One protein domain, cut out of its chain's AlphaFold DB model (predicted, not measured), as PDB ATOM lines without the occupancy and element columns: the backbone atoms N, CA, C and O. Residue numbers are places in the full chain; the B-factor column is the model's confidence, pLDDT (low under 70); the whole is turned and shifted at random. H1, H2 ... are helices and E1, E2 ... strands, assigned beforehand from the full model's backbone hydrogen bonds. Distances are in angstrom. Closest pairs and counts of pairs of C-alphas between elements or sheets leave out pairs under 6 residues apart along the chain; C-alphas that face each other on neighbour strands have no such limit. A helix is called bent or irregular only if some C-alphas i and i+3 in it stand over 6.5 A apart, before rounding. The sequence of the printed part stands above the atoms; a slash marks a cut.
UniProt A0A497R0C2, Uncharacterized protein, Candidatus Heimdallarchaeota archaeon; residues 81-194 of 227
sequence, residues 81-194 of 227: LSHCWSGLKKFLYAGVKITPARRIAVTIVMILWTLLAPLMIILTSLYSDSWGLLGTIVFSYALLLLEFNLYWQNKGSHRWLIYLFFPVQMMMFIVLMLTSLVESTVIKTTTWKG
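Overview. This is residues 81 to 194 of the 227 residues of an uncharacterized protein of Candidatus Heimdallarchaeota archaeon (UniProt A0A497R0C2). A long bent helix, H2, runs along an elongated, loose model: at one end its arm H2b and the helix H3 fold into a narrow helical hairpin, from which H3 runs on away from arm H2a as in a V. Toward the other end H2a, H5 and H1 make three sides of a triangle, H5 meeting H2a near H2's bend and crossing H1 farther on, with the short strand E1 near H1; residues 150 to 157 stick out at the far end of H3. The printed part has 114 residues with five named helices and one named strand, in the order H1, H2, H3, H4, H5, E1, and is mostly helix. The radius of gyration of the C-alphas is 17.2 A, and the C-alphas span 56 by 33 by 26 A.

Along the chain. H2, residues 101 to 127, was assigned as one helix by its hydrogen bonds but is bent, with C-alphas 115 and 118 6.6 A apart. Its arms are H2a, residues 101 to 115, 21.2 A long, and H2b, residues 118 to 127, 14.3 A. H3, residues 131 to 152, is 31.3 A long. H1, residues 81 to 98, is 25.7 A long and begins at C-alpha 81, (-7.458, -13.399, -25.474). H4 is residues 161 to 164. H5, residues 166 to 187, is 30.2 A long; it is neither bent nor irregular, but only just: C-alphas 184 and 187 are 6.1 A apart. E1, residues 190 to 192, ends at C-alpha 192, (-14.464, -24.268, -27.515).

Arrangement. H2a and H2b stand at a steep tilt of 46 degrees. H2b and H3 form a helical hairpin: they touch, closest at the C-alphas of Thr 124 and Leu 134, 6.1 A, at a shallow tilt of 13 degrees, opposite ways; H3 touches with residues 133 to 138 alone. Residues 111 to 115 of H2a touch residues 167 to 171 of H5, closest at the C-alphas of Leu 115 and Pro 167, 5.6 A, at a steep tilt of 42 degrees, opposite ways. Residues 85 to 93 of H1 touch residues 176 to 184 of H5, closest at the C-alphas of Lys 89 and Ser 180, 5.1 A, only just about perpendicular at 72 degrees. H1 and H2a are close but not clearly touching; their closest C-alphas, Val 96 and Ile 104, are 7.4 A apart. H4 touches no helix. H3 and H5 are apart. E1 pairs with no named strand; the closest C-alphas of H1 and E1, Ser 86 and Trp 192, are 6.6 A apart. Every O i to N i+4 pair is within hydrogen-bond range in H1, H2a, H2b and H3; in H5 17 of 18 are, and H4 is too short for such a pair.

Size, cuts and confidence. The C-alphas farthest apart, Asp 129 and Gly 194, are 57.2 A from each other. The printed part has no cut. No link is long; H3 to H4, with 8 residues, is short, and the others are tight. Mean pLDDT of the printed part is 87.4, and no printed residue is under 70.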
ATOM      1  N   LEU A  81      -6.634 -13.721 -26.640       88.44
ATOM      2  CA  LEU A  81      -7.458 -13.399 -25.474       88.44
ATOM      3  C   LEU A  81      -8.837 -14.063 -25.543       88.44
ATOM      4  O   LEU A  81      -9.363 -14.472 -24.515       88.44
ATOM      5  N   SER A  82      -9.404 -14.230 -26.741       87.75
ATOM      6  CA  SER A  82     -10.688 -14.919 -26.925       87.75
ATOM      7  C   SER A  82     -10.597 -16.405 -26.553       87.75
ATOM      8  O   SER A  82     -11.486 -16.948 -25.883       87.75
ATOM      9  N   HIS A  83      -9.488 -17.065 -26.908       88.12
ATOM     10  CA  HIS A  83      -9.215 -18.433 -26.465       88.12
ATOM     11  C   HIS A  83      -8.960 -18.498 -24.956       88.12
ATOM     12  O   HIS A  83      -9.485 -19.400 -24.306       88.12
ATOM     13  N   CYS A  84      -8.232 -17.534 -24.387       89.94
ATOM     14  CA  CYS A  84      -8.039 -17.448 -22.938       89.94
ATOM     15  C   CYS A  84      -9.379 -17.311 -22.203       89.94
ATOM     16  O   CYS A  84      -9.698 -18.112 -21.325       89.94
ATOM     17  N   TRP A  85     -10.218 -16.374 -22.640       89.44
ATOM     18  CA  TRP A  85     -11.547 -16.135 -22.091       89.44
ATOM     19  C   TRP A  85     -12.426 -17.385 -22.146       89.44
ATOM     20  O   TRP A  85     -12.973 -17.820 -21.134       89.44
ATOM     21  N   SER A  86     -12.522 -18.016 -23.317       87.25
ATOM     22  CA  SER A  86     -13.340 -19.221 -23.494       87.25
ATOM     23  C   SER A  86     -12.809 -20.406 -22.674       87.25
ATOM     24  O   SER A  86     -13.589 -21.210 -22.165       87.25
ATOM     25  N   GLY A  87     -11.491 -20.480 -22.475       88.00
ATOM     26  CA  GLY A  87     -10.842 -21.514 -21.675       88.00
ATOM     27  C   GLY A  87     -11.106 -21.342 -20.187       88.00
ATOM     28  O   GLY A  87     -11.486 -22.298 -19.509       88.00
ATOM     29  N   LEU A  88     -10.990 -20.105 -19.699       89.00
ATOM     30  CA  LEU A  88     -11.323 -19.736 -18.325       89.00
ATOM     31  C   LEU A  88     -12.806 -19.979 -18.027       89.00
ATOM     32  O   LEU A  88     -13.118 -20.562 -16.991       89.00
ATOM     33  N   LYS A  89     -13.724 -19.630 -18.942       88.56
ATOM     34  CA  LYS A  89     -15.159 -19.946 -18.792       88.56
ATOM     35  C   LYS A  89     -15.411 -21.445 -18.627       88.56
ATOM     36  O   LYS A  89     -16.157 -21.838 -17.728       88.56
ATOM     37  N   LYS A  90     -14.778 -22.275 -19.467       84.69
ATOM     38  CA  LYS A  90     -14.861 -23.743 -19.381       84.69
ATOM     39  C   LYS A  90     -14.351 -24.234 -18.026       84.69
ATOM     40  O   LYS A  90     -15.027 -25.010 -17.363       84.69
ATOM     41  N   PHE A  91     -13.196 -23.750 -17.586       86.50
ATOM     42  CA  PHE A  91     -12.616 -24.125 -16.298       86.50
ATOM     43  C   PHE A  91     -13.503 -23.739 -15.105       86.50
ATOM     44  O   PHE A  91     -13.706 -24.539 -14.189       86.50
ATOM     45  N   LEU A  92     -14.077 -22.534 -15.128       88.19
ATOM     46  CA  LEU A  92     -14.974 -22.059 -14.072       88.19
ATOM     47  C   LEU A  92     -16.276 -22.847 -14.011       88.19
ATOM     48  O   LEU A  92     -16.768 -23.076 -12.908       88.19
ATOM     49  N   TYR A  93     -16.789 -23.318 -15.151       85.00
ATOM     50  CA  TYR A  93     -17.962 -24.189 -15.177       85.00
ATOM     51  C   TYR A  93     -17.746 -25.425 -14.295       85.00
ATOM     52  O   TYR A  93     -18.535 -25.700 -13.387       85.00
ATOM     53  N   ALA A  94     -16.628 -26.126 -14.503       83.12
ATOM     54  CA  ALA A  94     -16.272 -27.265 -13.666       83.12
ATOM     55  C   ALA A  94     -16.039 -26.858 -12.211       83.12
ATOM     56  O   ALA A  94     -16.535 -27.520 -11.301       83.12
ATOM     57  N   GLY A  95     -15.347 -25.737 -11.985       83.94
ATOM     58  CA  GLY A  95     -15.122 -25.184 -10.649       83.94
ATOM     59  C   GLY A  95     -16.399 -25.022  -9.849       83.94
ATOM     60  O   GLY A  95     -16.471 -25.507  -8.721       83.94
ATOM     61  N   VAL A  96     -17.422 -24.411 -10.435       83.88
ATOM     62  CA  VAL A  96     -18.710 -24.209  -9.768       83.88
ATOM     63  C   VAL A  96     -19.418 -25.536  -9.501       83.88
ATOM     64  O   VAL A  96     -19.951 -25.726  -8.412       83.88
ATOM     65  N   LYS A  97     -19.412 -26.471 -10.456       83.31
ATOM     66  CA  LYS A  97     -20.115 -27.758 -10.318       83.31
ATOM     67  C   LYS A  97     -19.501 -28.690  -9.275       83.31
ATOM     68  O   LYS A  97     -20.232 -29.422  -8.619       83.31
ATOM     69  N   ILE A  98     -18.179 -28.669  -9.128       81.88
ATOM     70  CA  ILE A  98     -17.446 -29.573  -8.226       81.88
ATOM     71  C   ILE A  98     -17.306 -28.961  -6.821       81.88
ATOM     72  O   ILE A  98     -17.133 -29.671  -5.831       81.88
ATOM     73  N   THR A  99     -17.366 -27.632  -6.706       83.25
ATOM     74  CA  THR A  99     -17.145 -26.946  -5.428       83.25
ATOM     75  C   THR A  99     -18.408 -26.961  -4.558       83.25
ATOM     76  O   THR A  99     -19.466 -26.525  -5.006       83.25
ATOM     77  N   PRO A 100     -18.318 -27.359  -3.271       86.06
ATOM     78  CA  PRO A 100     -19.448 -27.290  -2.347       86.06
ATOM     79  C   PRO A 100     -20.040 -25.879  -2.230       86.06
ATOM     80  O   PRO A 100     -19.296 -24.907  -2.070       86.06
ATOM     81  N   ALA A 101     -21.372 -25.774  -2.183       86.38
ATOM     82  CA  ALA A 101     -22.098 -24.498  -2.131       86.38
ATOM     83  C   ALA A 101     -21.610 -23.555  -1.015       86.38
ATOM     84  O   ALA A 101     -21.449 -22.358  -1.239       86.38
ATOM     85  N   ARG A 102     -21.266 -24.091   0.167       87.62
ATOM     86  CA  ARG A 102     -20.693 -23.302   1.275       87.62
ATOM     87  C   ARG A 102     -19.413 -22.562   0.871       87.62
ATOM     88  O   ARG A 102     -19.220 -21.417   1.265       87.62
ATOM     89  N   ARG A 103     -18.524 -23.197   0.101       86.38
ATOM     90  CA  ARG A 103     -17.274 -22.565  -0.357       86.38
ATOM     91  C   ARG A 103     -17.538 -21.508  -1.417       86.38
ATOM     92  O   ARG A 103     -16.872 -20.477  -1.409       86.38
ATOM     93  N   ILE A 104     -18.517 -21.750  -2.286       86.81
ATOM     94  CA  ILE A 104     -18.974 -20.758  -3.263       86.81
ATOM     95  C   ILE A 104     -19.491 -19.518  -2.523       86.81
ATOM     96  O   ILE A 104     -19.041 -18.418  -2.819       86.81
ATOM     97  N   ALA A 105     -20.333 -19.692  -1.500       88.62
ATOM     98  CA  ALA A 105     -20.853 -18.587  -0.696       88.62
ATOM     99  C   ALA A 105     -19.736 -17.766  -0.028       88.62
ATOM    100  O   ALA A 105     -19.713 -16.545  -0.162       88.62
ATOM    101  N   VAL A 106     -18.764 -18.422   0.618       89.31
ATOM    102  CA  VAL A 106     -17.601 -17.730   1.211       89.31
ATOM    103  C   VAL A 106     -16.802 -16.971   0.146       89.31
ATOM    104  O   VAL A 106     -16.417 -15.827   0.369       89.31
ATOM    105  N   THR A 107     -16.601 -17.575  -1.028       87.62
ATOM    106  CA  THR A 107     -15.888 -16.934  -2.144       87.62
ATOM    107  C   THR A 107     -16.620 -15.678  -2.618       87.62
ATOM    108  O   THR A 107     -15.989 -14.647  -2.819       87.62
ATOM    109  N   ILE A 108     -17.950 -15.731  -2.739       89.56
ATOM    110  CA  ILE A 108     -18.776 -14.571  -3.106       89.56
ATOM    111  C   ILE A 108     -18.638 -13.459  -2.061       89.56
ATOM    112  O   ILE A 108     -18.418 -12.311  -2.436       89.56
ATOM    113  N   VAL A 109     -18.705 -13.782  -0.766       91.06
ATOM    114  CA  VAL A 109     -18.534 -12.791   0.312       91.06
ATOM    115  C   VAL A 109     -17.159 -12.124   0.239       91.06
ATOM    116  O   VAL A 109     -17.076 -10.899   0.301       91.06
ATOM    117  N   MET A 110     -16.087 -12.897   0.045       89.38
ATOM    118  CA  MET A 110     -14.729 -12.354  -0.104       89.38
ATOM    119  C   MET A 110     -14.596 -11.450  -1.335       89.38
ATOM    120  O   MET A 110     -13.972 -10.390  -1.264       89.38
ATOM    121  N   ILE A 111     -15.202 -11.841  -2.458       90.25
ATOM    122  CA  ILE A 111     -15.220 -11.043  -3.689       90.25
ATOM    123  C   ILE A 111     -15.969  -9.723  -3.468       90.25
ATOM    124  O   ILE A 111     -15.452  -8.662  -3.814       90.25
ATOM    125  N   LEU A 112     -17.158  -9.767  -2.860       91.81
ATOM    126  CA  LEU A 112     -17.943  -8.569  -2.556       91.81
ATOM    127  C   LEU A 112     -17.179  -7.637  -1.616       91.81
ATOM    128  O   LEU A 112     -17.098  -6.442  -1.887       91.81
ATOM    129  N   TRP A 113     -16.560  -8.175  -0.562       92.00
ATOM    130  CA  TRP A 113     -15.738  -7.378   0.347       92.00
ATOM    131  C   TRP A 113     -14.549  -6.733  -0.374       92.00
ATOM    132  O   TRP A 113     -14.276  -5.555  -0.173       92.00
ATOM    133  N   THR A 114     -13.899  -7.459  -1.287       90.56
ATOM    134  CA  THR A 114     -12.790  -6.925  -2.095       90.56
ATOM    135  C   THR A 114     -13.205  -5.720  -2.944       90.56
ATOM    136  O   THR A 114     -12.415  -4.791  -3.115       90.56
ATOM    137  N   LEU A 115     -14.428  -5.734  -3.483       90.81
ATOM    138  CA  LEU A 115     -14.962  -4.652  -4.313       90.81
ATOM    139  C   LEU A 115     -15.503  -3.482  -3.482       90.81
ATOM    140  O   LEU A 115     -15.315  -2.327  -3.858       90.81
ATOM    141  N   LEU A 116     -16.170  -3.771  -2.363       92.25
ATOM    142  CA  LEU A 116     -16.834  -2.766  -1.532       92.25
ATOM    143  C   LEU A 116     -15.876  -2.065  -0.567       92.25
ATOM    144  O   LEU A 116     -16.054  -0.878  -0.312       92.25
ATOM    145  N   ALA A 117     -14.859  -2.750  -0.040       92.06
ATOM    146  CA  ALA A 117     -13.965  -2.173   0.960       92.06
ATOM    147  C   ALA A 117     -13.261  -0.884   0.484       92.06
ATOM    148  O   ALA A 117     -13.311   0.092   1.230       92.06
ATOM    149  N   PRO A 118     -12.698  -0.788  -0.742       90.19
ATOM    150  CA  PRO A 118     -12.113   0.467  -1.226       90.19
ATOM    151  C   PRO A 118     -13.119   1.624  -1.270       90.19
ATOM    152  O   PRO A 118     -12.799   2.738  -0.861       90.19
ATOM    153  N   LEU A 119     -14.354   1.354  -1.709       92.00
ATOM    154  CA  LEU A 119     -15.434   2.342  -1.727       92.00
ATOM    155  C   LEU A 119     -15.791   2.786  -0.303       92.00
ATOM    156  O   LEU A 119     -15.900   3.979  -0.039       92.00
ATOM    157  N   MET A 120     -15.916   1.840   0.627       93.81
ATOM    158  CA  MET A 120     -16.216   2.131   2.030       93.81
ATOM    159  C   MET A 120     -15.100   2.929   2.708       93.81
ATOM    160  O   MET A 120     -15.404   3.814   3.505       93.81
ATOM    161  N   ILE A 121     -13.829   2.677   2.379       93.50
ATOM    162  CA  ILE A 121     -12.691   3.471   2.870       93.50
ATOM    163  C   ILE A 121     -12.821   4.923   2.400       93.50
ATOM    164  O   ILE A 121     -12.731   5.834   3.220       93.50
ATOM    165  N   ILE A 122     -13.088   5.139   1.108       93.94
ATOM    166  CA  ILE A 122     -13.252   6.484   0.533       93.94
ATOM    167  C   ILE A 122     -14.440   7.202   1.179       93.94
ATOM    168  O   ILE A 122     -14.291   8.317   1.671       93.94
ATOM    169  N   LEU A 123     -15.611   6.563   1.222       95.38
ATOM    170  CA  LEU A 123     -16.819   7.169   1.785       95.38
ATOM    171  C   LEU A 123     -16.662   7.478   3.276       95.38
ATOM    172  O   LEU A 123     -17.017   8.570   3.711       95.38
ATOM    173  N   THR A 124     -16.087   6.560   4.056       94.69
ATOM    174  CA  THR A 124     -15.847   6.791   5.489       94.69
ATOM    175  C   THR A 124     -14.852   7.931   5.691       94.69
ATOM    176  O   THR A 124     -15.083   8.777   6.541       94.69
ATOM    177  N   SER A 125     -13.794   8.009   4.876       93.38
ATOM    178  CA  SER A 125     -12.805   9.091   4.955       93.38
ATOM    179  C   SER A 125     -13.358  10.468   4.570       93.38
ATOM    180  O   SER A 125     -12.785  11.468   4.992       93.38
ATOM    181  N   LEU A 126     -14.402  10.536   3.739       95.00
ATOM    182  CA  LEU A 126     -14.990  11.800   3.276       95.00
ATOM    183  C   LEU A 126     -16.169  12.269   4.135       95.00
ATOM    184  O   LEU A 126     -16.405  13.470   4.227       95.00
ATOM    185  N   TYR A 127     -16.925  11.338   4.722       94.62
ATOM    186  CA  TYR A 127     -18.221  11.629   5.344       94.62
ATOM    187  C   TYR A 127     -18.325  11.211   6.820       94.62
ATOM    188  O   TYR A 127     -19.393  11.357   7.411       94.62
ATOM    189  N   SER A 128     -17.263  10.672   7.429       91.81
ATOM    190  CA  SER A 128     -17.264  10.256   8.836       91.81
ATOM    191  C   SER A 128     -15.996  10.690   9.568       91.81
ATOM    192  O   SER A 128     -14.889  10.404   9.128       91.81
ATOM    193  N   ASP A 129     -16.160  11.266  10.760       92.69
ATOM    194  CA  ASP A 129     -15.044  11.603  11.658       92.69
ATOM    195  C   ASP A 129     -14.584  10.407  12.521       92.69
ATOM    196  O   ASP A 129     -13.710  10.527  13.384       92.69
ATOM    197  N   SER A 130     -15.181   9.224  12.325       93.44
ATOM    198  CA  SER A 130     -14.863   8.030  13.106       93.44
ATOM    199  C   SER A 130     -13.597   7.336  12.599       93.44
ATOM    200  O   SER A 130     -13.637   6.384  11.813       93.44
ATOM    201  N   TRP A 131     -12.453   7.761  13.133       93.00
ATOM    202  CA  TRP A 131     -11.156   7.121  12.891       93.00
ATOM    203  C   TRP A 131     -11.135   5.633  13.265       93.00
ATOM    204  O   TRP A 131     -10.448   4.846  12.617       93.00
ATOM    205  N   GLY A 132     -11.921   5.220  14.268       94.88
ATOM    206  CA  GLY A 132     -12.048   3.813  14.659       94.88
ATOM    207  C   GLY A 132     -12.725   2.953  13.586       94.88
ATOM    208  O   GLY A 132     -12.251   1.855  13.281       94.88
ATOM    209  N   LEU A 133     -13.795   3.464  12.963       93.50
ATOM    210  CA  LEU A 133     -14.474   2.780  11.859       93.50
ATOM    211  C   LEU A 133     -13.557   2.680  10.636       93.50
ATOM    212  O   LEU A 133     -13.374   1.589  10.094       93.50
ATOM    213  N   LEU A 134     -12.929   3.797  10.249       95.12
ATOM    214  CA  LEU A 134     -11.981   3.836   9.136       95.12
ATOM    215  C   LEU A 134     -10.824   2.852   9.357       95.12
ATOM    216  O   LEU A 134     -10.533   2.034   8.483       95.12
ATOM    217  N   GLY A 135     -10.219   2.875  10.548       95.62
ATOM    218  CA  GLY A 135      -9.140   1.966  10.928       95.62
ATOM    219  C   GLY A 135      -9.552   0.496  10.846       95.62
ATOM    220  O   GLY A 135      -8.793  -0.322  10.332       95.62
ATOM    221  N   THR A 136     -10.777   0.161  11.259       95.12
ATOM    222  CA  THR A 136     -11.306  -1.213  11.188       95.12
ATOM    223  C   THR A 136     -11.465  -1.695   9.742       95.12
ATOM    224  O   THR A 136     -11.084  -2.825   9.414       95.12
ATOM    225  N   ILE A 137     -11.995  -0.852   8.851       94.75
ATOM    226  CA  ILE A 137     -12.178  -1.199   7.432       94.75
ATOM    227  C   ILE A 137     -10.815  -1.353   6.747       94.75
ATOM    228  O   ILE A 137     -10.576  -2.346   6.061       94.75
ATOM    229  N   VAL A 138      -9.893  -0.413   6.974       94.44
ATOM    230  CA  VAL A 138      -8.534  -0.475   6.413       94.44
ATOM    231  C   VAL A 138      -7.798  -1.719   6.907       94.44
ATOM    232  O   VAL A 138      -7.212  -2.445   6.106       94.44
ATOM    233  N   PHE A 139      -7.866  -2.008   8.208       95.44
ATOM    234  CA  PHE A 139      -7.208  -3.170   8.800       95.44
ATOM    235  C   PHE A 139      -7.765  -4.489   8.254       95.44
ATOM    236  O   PHE A 139      -7.003  -5.355   7.828       95.44
ATOM    237  N   SER A 140      -9.091  -4.637   8.194       93.56
ATOM    238  CA  SER A 140      -9.720  -5.845   7.638       93.56
ATOM    239  C   SER A 140      -9.446  -6.022   6.141       93.56
ATOM    240  O   SER A 140      -9.253  -7.152   5.687       93.56
ATOM    241  N   TYR A 141      -9.358  -4.937   5.367       91.25
ATOM    242  CA  TYR A 141      -8.939  -5.002   3.966       91.25
ATOM    243  C   TYR A 141      -7.468  -5.415   3.822       91.25
ATOM    244  O   TYR A 141      -7.144  -6.274   3.000       91.25
ATOM    245  N   ALA A 142      -6.581  -4.880   4.664       90.81
ATOM    246  CA  ALA A 142      -5.175  -5.275   4.693       90.81
ATOM    247  C   ALA A 142      -4.998  -6.764   5.042       90.81
ATOM    248  O   ALA A 142      -4.193  -7.445   4.408       90.81
ATOM    249  N   LEU A 143      -5.784  -7.295   5.988       92.25
ATOM    250  CA  LEU A 143      -5.796  -8.727   6.307       92.25
ATOM    251  C   LEU A 143      -6.233  -9.587   5.116       92.25
ATOM    252  O   LEU A 143      -5.611 -10.615   4.858       92.25
ATOM    253  N   LEU A 144      -7.247  -9.156   4.359       89.00
ATOM    254  CA  LEU A 144      -7.668  -9.859   3.143       89.00
ATOM    255  C   LEU A 144      -6.546  -9.889   2.093       89.00
ATOM    256  O   LEU A 144      -6.280 -10.938   1.503       89.00
ATOM    257  N   LEU A 145      -5.861  -8.763   1.870       87.38
ATOM    258  CA  LEU A 145      -4.728  -8.701   0.939       87.38
ATOM    259  C   LEU A 145      -3.557  -9.576   1.403       87.38
ATOM    260  O   LEU A 145      -2.910 -10.222   0.575       87.38
ATOM    261  N   LEU A 146      -3.306  -9.636   2.713       88.06
ATOM    262  CA  LEU A 146      -2.295 -10.510   3.301       88.06
ATOM    263  C   LEU A 146      -2.654 -11.989   3.113       88.06
ATOM    264  O   LEU A 146      -1.808 -12.758   2.665       88.06
ATOM    265  N   GLU A 147      -3.893 -12.394   3.396       87.00
ATOM    266  CA  GLU A 147      -4.355 -13.772   3.177       87.00
ATOM    267  C   GLU A 147      -4.199 -14.173   1.705       87.00
ATOM    268  O   GLU A 147      -3.660 -15.239   1.387       87.00
ATOM    269  N   PHE A 148      -4.602 -13.281   0.798       83.81
ATOM    270  CA  PHE A 148      -4.422 -13.475  -0.633       83.81
ATOM    271  C   PHE A 148      -2.940 -13.640  -0.999       83.81
ATOM    272  O   PHE A 148      -2.579 -14.577  -1.715       83.81
ATOM    273  N   ASN A 149      -2.066 -12.775  -0.479       85.44
ATOM    274  CA  ASN A 149      -0.628 -12.853  -0.711       85.44
ATOM    275  C   ASN A 149      -0.039 -14.182  -0.209       85.44
ATOM    276  O   ASN A 149       0.596 -14.888  -0.991       85.44
ATOM    277  N   LEU A 150      -0.328 -14.576   1.032       86.38
ATOM    278  CA  LEU A 150       0.159 -15.824   1.626       86.38
ATOM    279  C   LEU A 150      -0.301 -17.064   0.849       86.38
ATOM    280  O   LEU A 150       0.449 -18.035   0.717       86.38
ATOM    281  N   TYR A 151      -1.521 -17.035   0.308       82.56
ATOM    282  CA  TYR A 151      -2.058 -18.134  -0.492       82.56
ATOM    283  C   TYR A 151      -1.426 -18.228  -1.890       82.56
ATOM    284  O   TYR A 151      -1.223 -19.343  -2.390       82.56
ATOM    285  N   TRP A 152      -1.141 -17.090  -2.534       79.88
ATOM    286  CA  TRP A 152      -0.661 -17.041  -3.922       79.88
ATOM    287  C   TRP A 152       0.854 -16.986  -4.074       79.88
ATOM    288  O   TRP A 152       1.350 -17.485  -5.074       79.88
ATOM    289  N   GLN A 153       1.606 -16.478  -3.096       81.12
ATOM    290  CA  GLN A 153       3.069 -16.326  -3.198       81.12
ATOM    291  C   GLN A 153       3.805 -17.628  -3.555       81.12
ATOM    292  O   GLN A 153       4.856 -17.598  -4.184       81.12
ATOM    293  N   ASN A 154       3.226 -18.779  -3.204       75.50
ATOM    294  CA  ASN A 154       3.790 -20.101  -3.476       75.50
ATOM    295  C   ASN A 154       3.255 -20.749  -4.770       75.50
ATOM    296  O   ASN A 154       3.509 -21.926  -5.004       75.50
ATOM    297  N   LYS A 155       2.457 -20.036  -5.579       76.06
ATOM    298  CA  LYS A 155       1.715 -20.593  -6.732       76.06
ATOM    299  C   LYS A 155       2.134 -20.022  -8.083       76.06
ATOM    300  O   LYS A 155       1.388 -20.128  -9.054       76.06
ATOM    301  N   GLY A 156       3.342 -19.476  -8.152       73.38
ATOM    302  CA  GLY A 156       3.950 -18.968  -9.372       73.38
ATOM    303  C   GLY A 156       4.684 -17.655  -9.134       73.38
ATOM    304  O   GLY A 156       4.810 -17.179  -8.008       73.38
ATOM    305  N   SER A 157       5.175 -17.061 -10.217       73.69
ATOM    306  CA  SER A 157       5.758 -15.722 -10.191       73.69
ATOM    307  C   SER A 157       4.656 -14.672 -10.333       73.69
ATOM    308  O   SER A 157       3.967 -14.629 -11.355       73.69
ATOM    309  N   HIS A 158       4.519 -13.792  -9.344       79.06
ATOM    310  CA  HIS A 158       3.538 -12.709  -9.359       79.06
ATOM    311  C   HIS A 158       4.243 -11.350  -9.327       79.06
ATOM    312  O   HIS A 158       5.196 -11.148  -8.579       79.06
ATOM    313  N   ARG A 159       3.779 -10.404 -10.152       84.44
ATOM    314  CA  ARG A 159       4.243  -9.009 -10.114       84.44
ATOM    315  C   ARG A 159       3.410  -8.229  -9.106       84.44
ATOM    316  O   ARG A 159       2.212  -8.473  -8.992       84.44
ATOM    317  N   TRP A 160       4.009  -7.237  -8.448       81.81
ATOM    318  CA  TRP A 160       3.309  -6.413  -7.456       81.81
ATOM    319  C   TRP A 160       2.048  -5.724  -8.024       81.81
ATOM    320  O   TRP A 160       1.053  -5.564  -7.322       81.81
ATOM    321  N   LEU A 161       2.055  -5.401  -9.326       85.00
ATOM    322  CA  LEU A 161       0.915  -4.839 -10.061       85.00
ATOM    323  C   LEU A 161      -0.354  -5.702  -9.968       85.00
ATOM    324  O   LEU A 161      -1.459  -5.171 -10.033       85.00
ATOM    325  N   ILE A 162      -0.218  -7.019  -9.785       82.31
ATOM    326  CA  ILE A 162      -1.362  -7.922  -9.623       82.31
ATOM    327  C   ILE A 162      -2.148  -7.562  -8.354       82.31
ATOM    328  O   ILE A 162      -3.374  -7.595  -8.375       82.31
ATOM    329  N   TYR A 163      -1.474  -7.153  -7.277       82.00
ATOM    330  CA  TYR A 163      -2.143  -6.749  -6.040       82.00
ATOM    331  C   TYR A 163      -2.807  -5.374  -6.169       82.00
ATOM    332  O   TYR A 163      -3.890  -5.169  -5.631       82.00
ATOM    333  N   LEU A 164      -2.207  -4.454  -6.934       82.62
ATOM    334  CA  LEU A 164      -2.794  -3.134  -7.192       82.62
ATOM    335  C   LEU A 164      -4.110  -3.241  -7.978       82.62
ATOM    336  O   LEU A 164      -5.104  -2.610  -7.632       82.62
ATOM    337  N   PHE A 165      -4.133  -4.077  -9.017       85.31
ATOM    338  CA  PHE A 165      -5.314  -4.293  -9.860       85.31
ATOM    339  C   PHE A 165      -6.212  -5.433  -9.368       85.31
ATOM    340  O   PHE A 165      -7.019  -5.970 -10.130       85.31
ATOM    341  N   PHE A 166      -6.090  -5.817  -8.098       82.94
ATOM    342  CA  PHE A 166      -6.824  -6.942  -7.541       82.94
ATOM    343  C   PHE A 166      -8.360  -6.797  -7.636       82.94
ATOM    344  O   PHE A 166      -9.006  -7.741  -8.101       82.94
ATOM    345  N   PRO A 167      -8.973  -5.629  -7.336       86.19
ATOM    346  CA  PRO A 167     -10.416  -5.443  -7.523       86.19
ATOM    347  C   PRO A 167     -10.862  -5.626  -8.981       86.19
ATOM    348  O   PRO A 167     -11.893  -6.241  -9.250       86.19
ATOM    349  N   VAL A 168     -10.054  -5.156  -9.939       89.38
ATOM    350  CA  VAL A 168     -10.333  -5.302 -11.377       89.38
ATOM    351  C   VAL A 168     -10.284  -6.775 -11.793       89.38
ATOM    352  O   VAL A 168     -11.162  -7.247 -12.514       89.38
ATOM    353  N   GLN A 169      -9.304  -7.533 -11.297       88.19
ATOM    354  CA  GLN A 169      -9.212  -8.977 -11.545       88.19
ATOM    355  C   GLN A 169     -10.414  -9.733 -10.976       88.19
ATOM    356  O   GLN A 169     -10.936 -10.632 -11.634       88.19
ATOM    357  N   MET A 170     -10.886  -9.351  -9.786       88.38
ATOM    358  CA  MET A 170     -12.084  -9.946  -9.191       88.38
ATOM    359  C   MET A 170     -13.346  -9.616  -9.986       88.38
ATOM    360  O   MET A 170     -14.170 -10.502 -10.199       88.38
ATOM    361  N   MET A 171     -13.469  -8.398 -10.518       90.06
ATOM    362  CA  MET A 171     -14.567  -8.051 -11.426       90.06
ATOM    363  C   MET A 171     -14.553  -8.934 -12.685       90.06
ATOM    364  O   MET A 171     -15.575  -9.512 -13.053       90.06
ATOM    365  N   MET A 172     -13.383  -9.114 -13.308       90.94
ATOM    366  CA  MET A 172     -13.223 -10.003 -14.467       90.94
ATOM    367  C   MET A 172     -13.600 -11.451 -14.136       90.94
ATOM    368  O   MET A 172     -14.284 -12.112 -14.919       90.94
ATOM    369  N   PHE A 173     -13.203 -11.936 -12.957       89.69
ATOM    370  CA  PHE A 173     -13.571 -13.261 -12.468       89.69
ATOM    371  C   PHE A 173     -15.090 -13.419 -12.294       89.69
ATOM    372  O   PHE A 173     -15.637 -14.445 -12.698       89.69
ATOM    373  N   ILE A 174     -15.790 -12.409 -11.761       90.06
ATOM    374  CA  ILE A 174     -17.260 -12.417 -11.646       90.06
ATOM    375  C   ILE A 174     -17.909 -12.498 -13.024       90.06
ATOM    376  O   ILE A 174     -18.778 -13.341 -13.236       90.06
ATOM    377  N   VAL A 175     -17.479 -11.665 -13.976       92.25
ATOM    378  CA  VAL A 175     -18.035 -11.667 -15.340       92.25
ATOM    379  C   VAL A 175     -17.833 -13.034 -16.000       92.25
ATOM    380  O   VAL A 175     -18.768 -13.597 -16.574       92.25
ATOM    381  N   LEU A 176     -16.641 -13.617 -15.871       92.12
ATOM    382  CA  LEU A 176     -16.348 -14.966 -16.357       92.12
ATOM    383  C   LEU A 176     -17.225 -16.036 -15.689       92.12
ATOM    384  O   LEU A 176     -17.731 -16.930 -16.366       92.12
ATOM    385  N   MET A 177     -17.435 -15.947 -14.373       89.50
ATOM    386  CA  MET A 177     -18.281 -16.891 -13.641       89.50
ATOM    387  C   MET A 177     -19.747 -16.775 -14.074       89.50
ATOM    388  O   MET A 177     -20.376 -17.790 -14.359       89.50
ATOM    389  N   LEU A 178     -20.289 -15.557 -14.167       89.69
ATOM    390  CA  LEU A 178     -21.676 -15.317 -14.574       89.69
ATOM    391  C   LEU A 178     -21.925 -15.766 -16.015       89.69
ATOM    392  O   LEU A 178     -22.919 -16.435 -16.283       89.69
ATOM    393  N   THR A 179     -21.009 -15.458 -16.935       89.38
ATOM    394  CA  THR A 179     -21.118 -15.912 -18.332       89.38
ATOM    395  C   THR A 179     -21.048 -17.434 -18.440       89.38
ATOM    396  O   THR A 179     -21.858 -18.028 -19.147       89.38
ATOM    397  N   SER A 180     -20.150 -18.078 -17.690       87.62
ATOM    398  CA  SER A 180     -20.073 -19.540 -17.592       87.62
ATOM    399  C   SER A 180     -21.363 -20.155 -17.028       87.62
ATOM    400  O   SER A 180     -21.885 -21.131 -17.571       87.62
ATOM    401  N   LEU A 181     -21.936 -19.543 -15.986       86.44
ATOM    402  CA  LEU A 181     -23.209 -19.960 -15.402       86.44
ATOM    403  C   LEU A 181     -24.345 -19.869 -16.420       86.44
ATOM    404  O   LEU A 181     -25.010 -20.876 -16.640       86.44
ATOM    405  N   VAL A 182     -24.522 -18.721 -17.081       86.75
ATOM    406  CA  VAL A 182     -25.564 -18.516 -18.102       86.75
ATOM    407  C   VAL A 182     -25.415 -19.506 -19.258       86.75
ATOM    408  O   VAL A 182     -26.397 -20.135 -19.659       86.75
ATOM    409  N   GLU A 183     -24.198 -19.702 -19.771       84.06
ATOM    410  CA  GLU A 183     -23.945 -20.682 -20.834       84.06
ATOM    411  C   GLU A 183     -24.313 -22.103 -20.406       84.06
ATOM    412  O   GLU A 183     -24.867 -22.871 -21.192       84.06
ATOM    413  N   SER A 184     -24.050 -22.447 -19.145       80.00
ATOM    414  CA  SER A 184     -24.310 -23.789 -18.640       80.00
ATOM    415  C   SER A 184     -25.764 -24.067 -18.267       80.00
ATOM    416  O   SER A 184     -26.245 -25.174 -18.502       80.00
ATOM    417  N   THR A 185     -26.474 -23.096 -17.688       79.94
ATOM    418  CA  THR A 185     -27.831 -23.297 -17.158       79.94
ATOM    419  C   THR A 185     -28.908 -22.896 -18.155       79.94
ATOM    420  O   THR A 185     -29.914 -23.598 -18.271       79.94
ATOM    421  N   VAL A 186     -28.694 -21.802 -18.889       82.06
ATOM    422  CA  VAL A 186     -29.677 -21.234 -19.820       82.06
ATOM    423  C   VAL A 186     -29.432 -21.746 -21.235       82.06
ATOM    424  O   VAL A 186     -30.327 -22.322 -21.845       82.06
ATOM    425  N   ILE A 187     -28.212 -21.573 -21.751       81.75
ATOM    426  CA  ILE A 187     -27.880 -21.893 -23.154       81.75
ATOM    427  C   ILE A 187     -27.608 -23.397 -23.334       81.75
ATOM    428  O   ILE A 187     -27.783 -23.941 -24.426       81.75
ATOM    429  N   LYS A 188     -27.184 -24.080 -22.260       80.81
ATOM    430  CA  LYS A 188     -26.823 -25.511 -22.217       80.81
ATOM    431  C   LYS A 188     -25.828 -25.927 -23.306       80.81
ATOM    432  O   LYS A 188     -25.776 -27.085 -23.704       80.81
ATOM    433  N   THR A 189     -25.041 -24.977 -23.799       80.12
ATOM    434  CA  THR A 189     -24.060 -25.194 -24.861       80.12
ATOM    435  C   THR A 189     -22.895 -24.243 -24.638       80.12
ATOM    436  O   THR A 189     -23.113 -23.056 -24.405       80.12
ATOM    437  N   THR A 190     -21.661 -24.731 -24.762       79.75
ATOM    438  CA  THR A 190     -20.475 -23.868 -24.834       79.75
ATOM    439  C   THR A 190     -19.666 -24.173 -26.088       79.75
ATOM    440  O   THR A 190     -19.631 -25.311 -26.568       79.75
ATOM    441  N   THR A 191     -19.015 -23.156 -26.642       79.62
ATOM    442  CA  THR A 191     -18.139 -23.282 -27.808       79.62
ATOM    443  C   THR A 191     -16.677 -23.206 -27.393       79.62
ATOM    444  O   THR A 191     -16.236 -22.262 -26.742       79.62
ATOM    445  N   TRP A 192     -15.891 -24.198 -27.809       78.88
ATOM    446  CA  TRP A 192     -14.464 -24.268 -27.515       78.88
ATOM    447  C   TRP A 192     -13.662 -24.683 -28.746       78.88
ATOM    448  O   TRP A 192     -13.844 -25.780 -29.278       78.88
ATOM    449  N   LYS A 193     -12.756 -23.799 -29.197       76.94
ATOM    450  CA  LYS A 193     -11.936 -23.980 -30.412       76.94
ATOM    451  C   LYS A 193     -12.770 -24.465 -31.616       76.94
ATOM    452  O   LYS A 193     -12.424 -25.448 -32.262       76.94
ATOM    453  N   GLY A 194     -13.918 -23.825 -31.849       77.88
ATOM    454  CA  GLY A 194     -14.837 -24.147 -32.950       77.88
ATOM    455  C   GLY A 194     -15.767 -25.350 -32.728       77.88
ATOM    456  O   GLY A 194     -16.649 -25.585 -33.548       77.88
TER     457      GLY A 194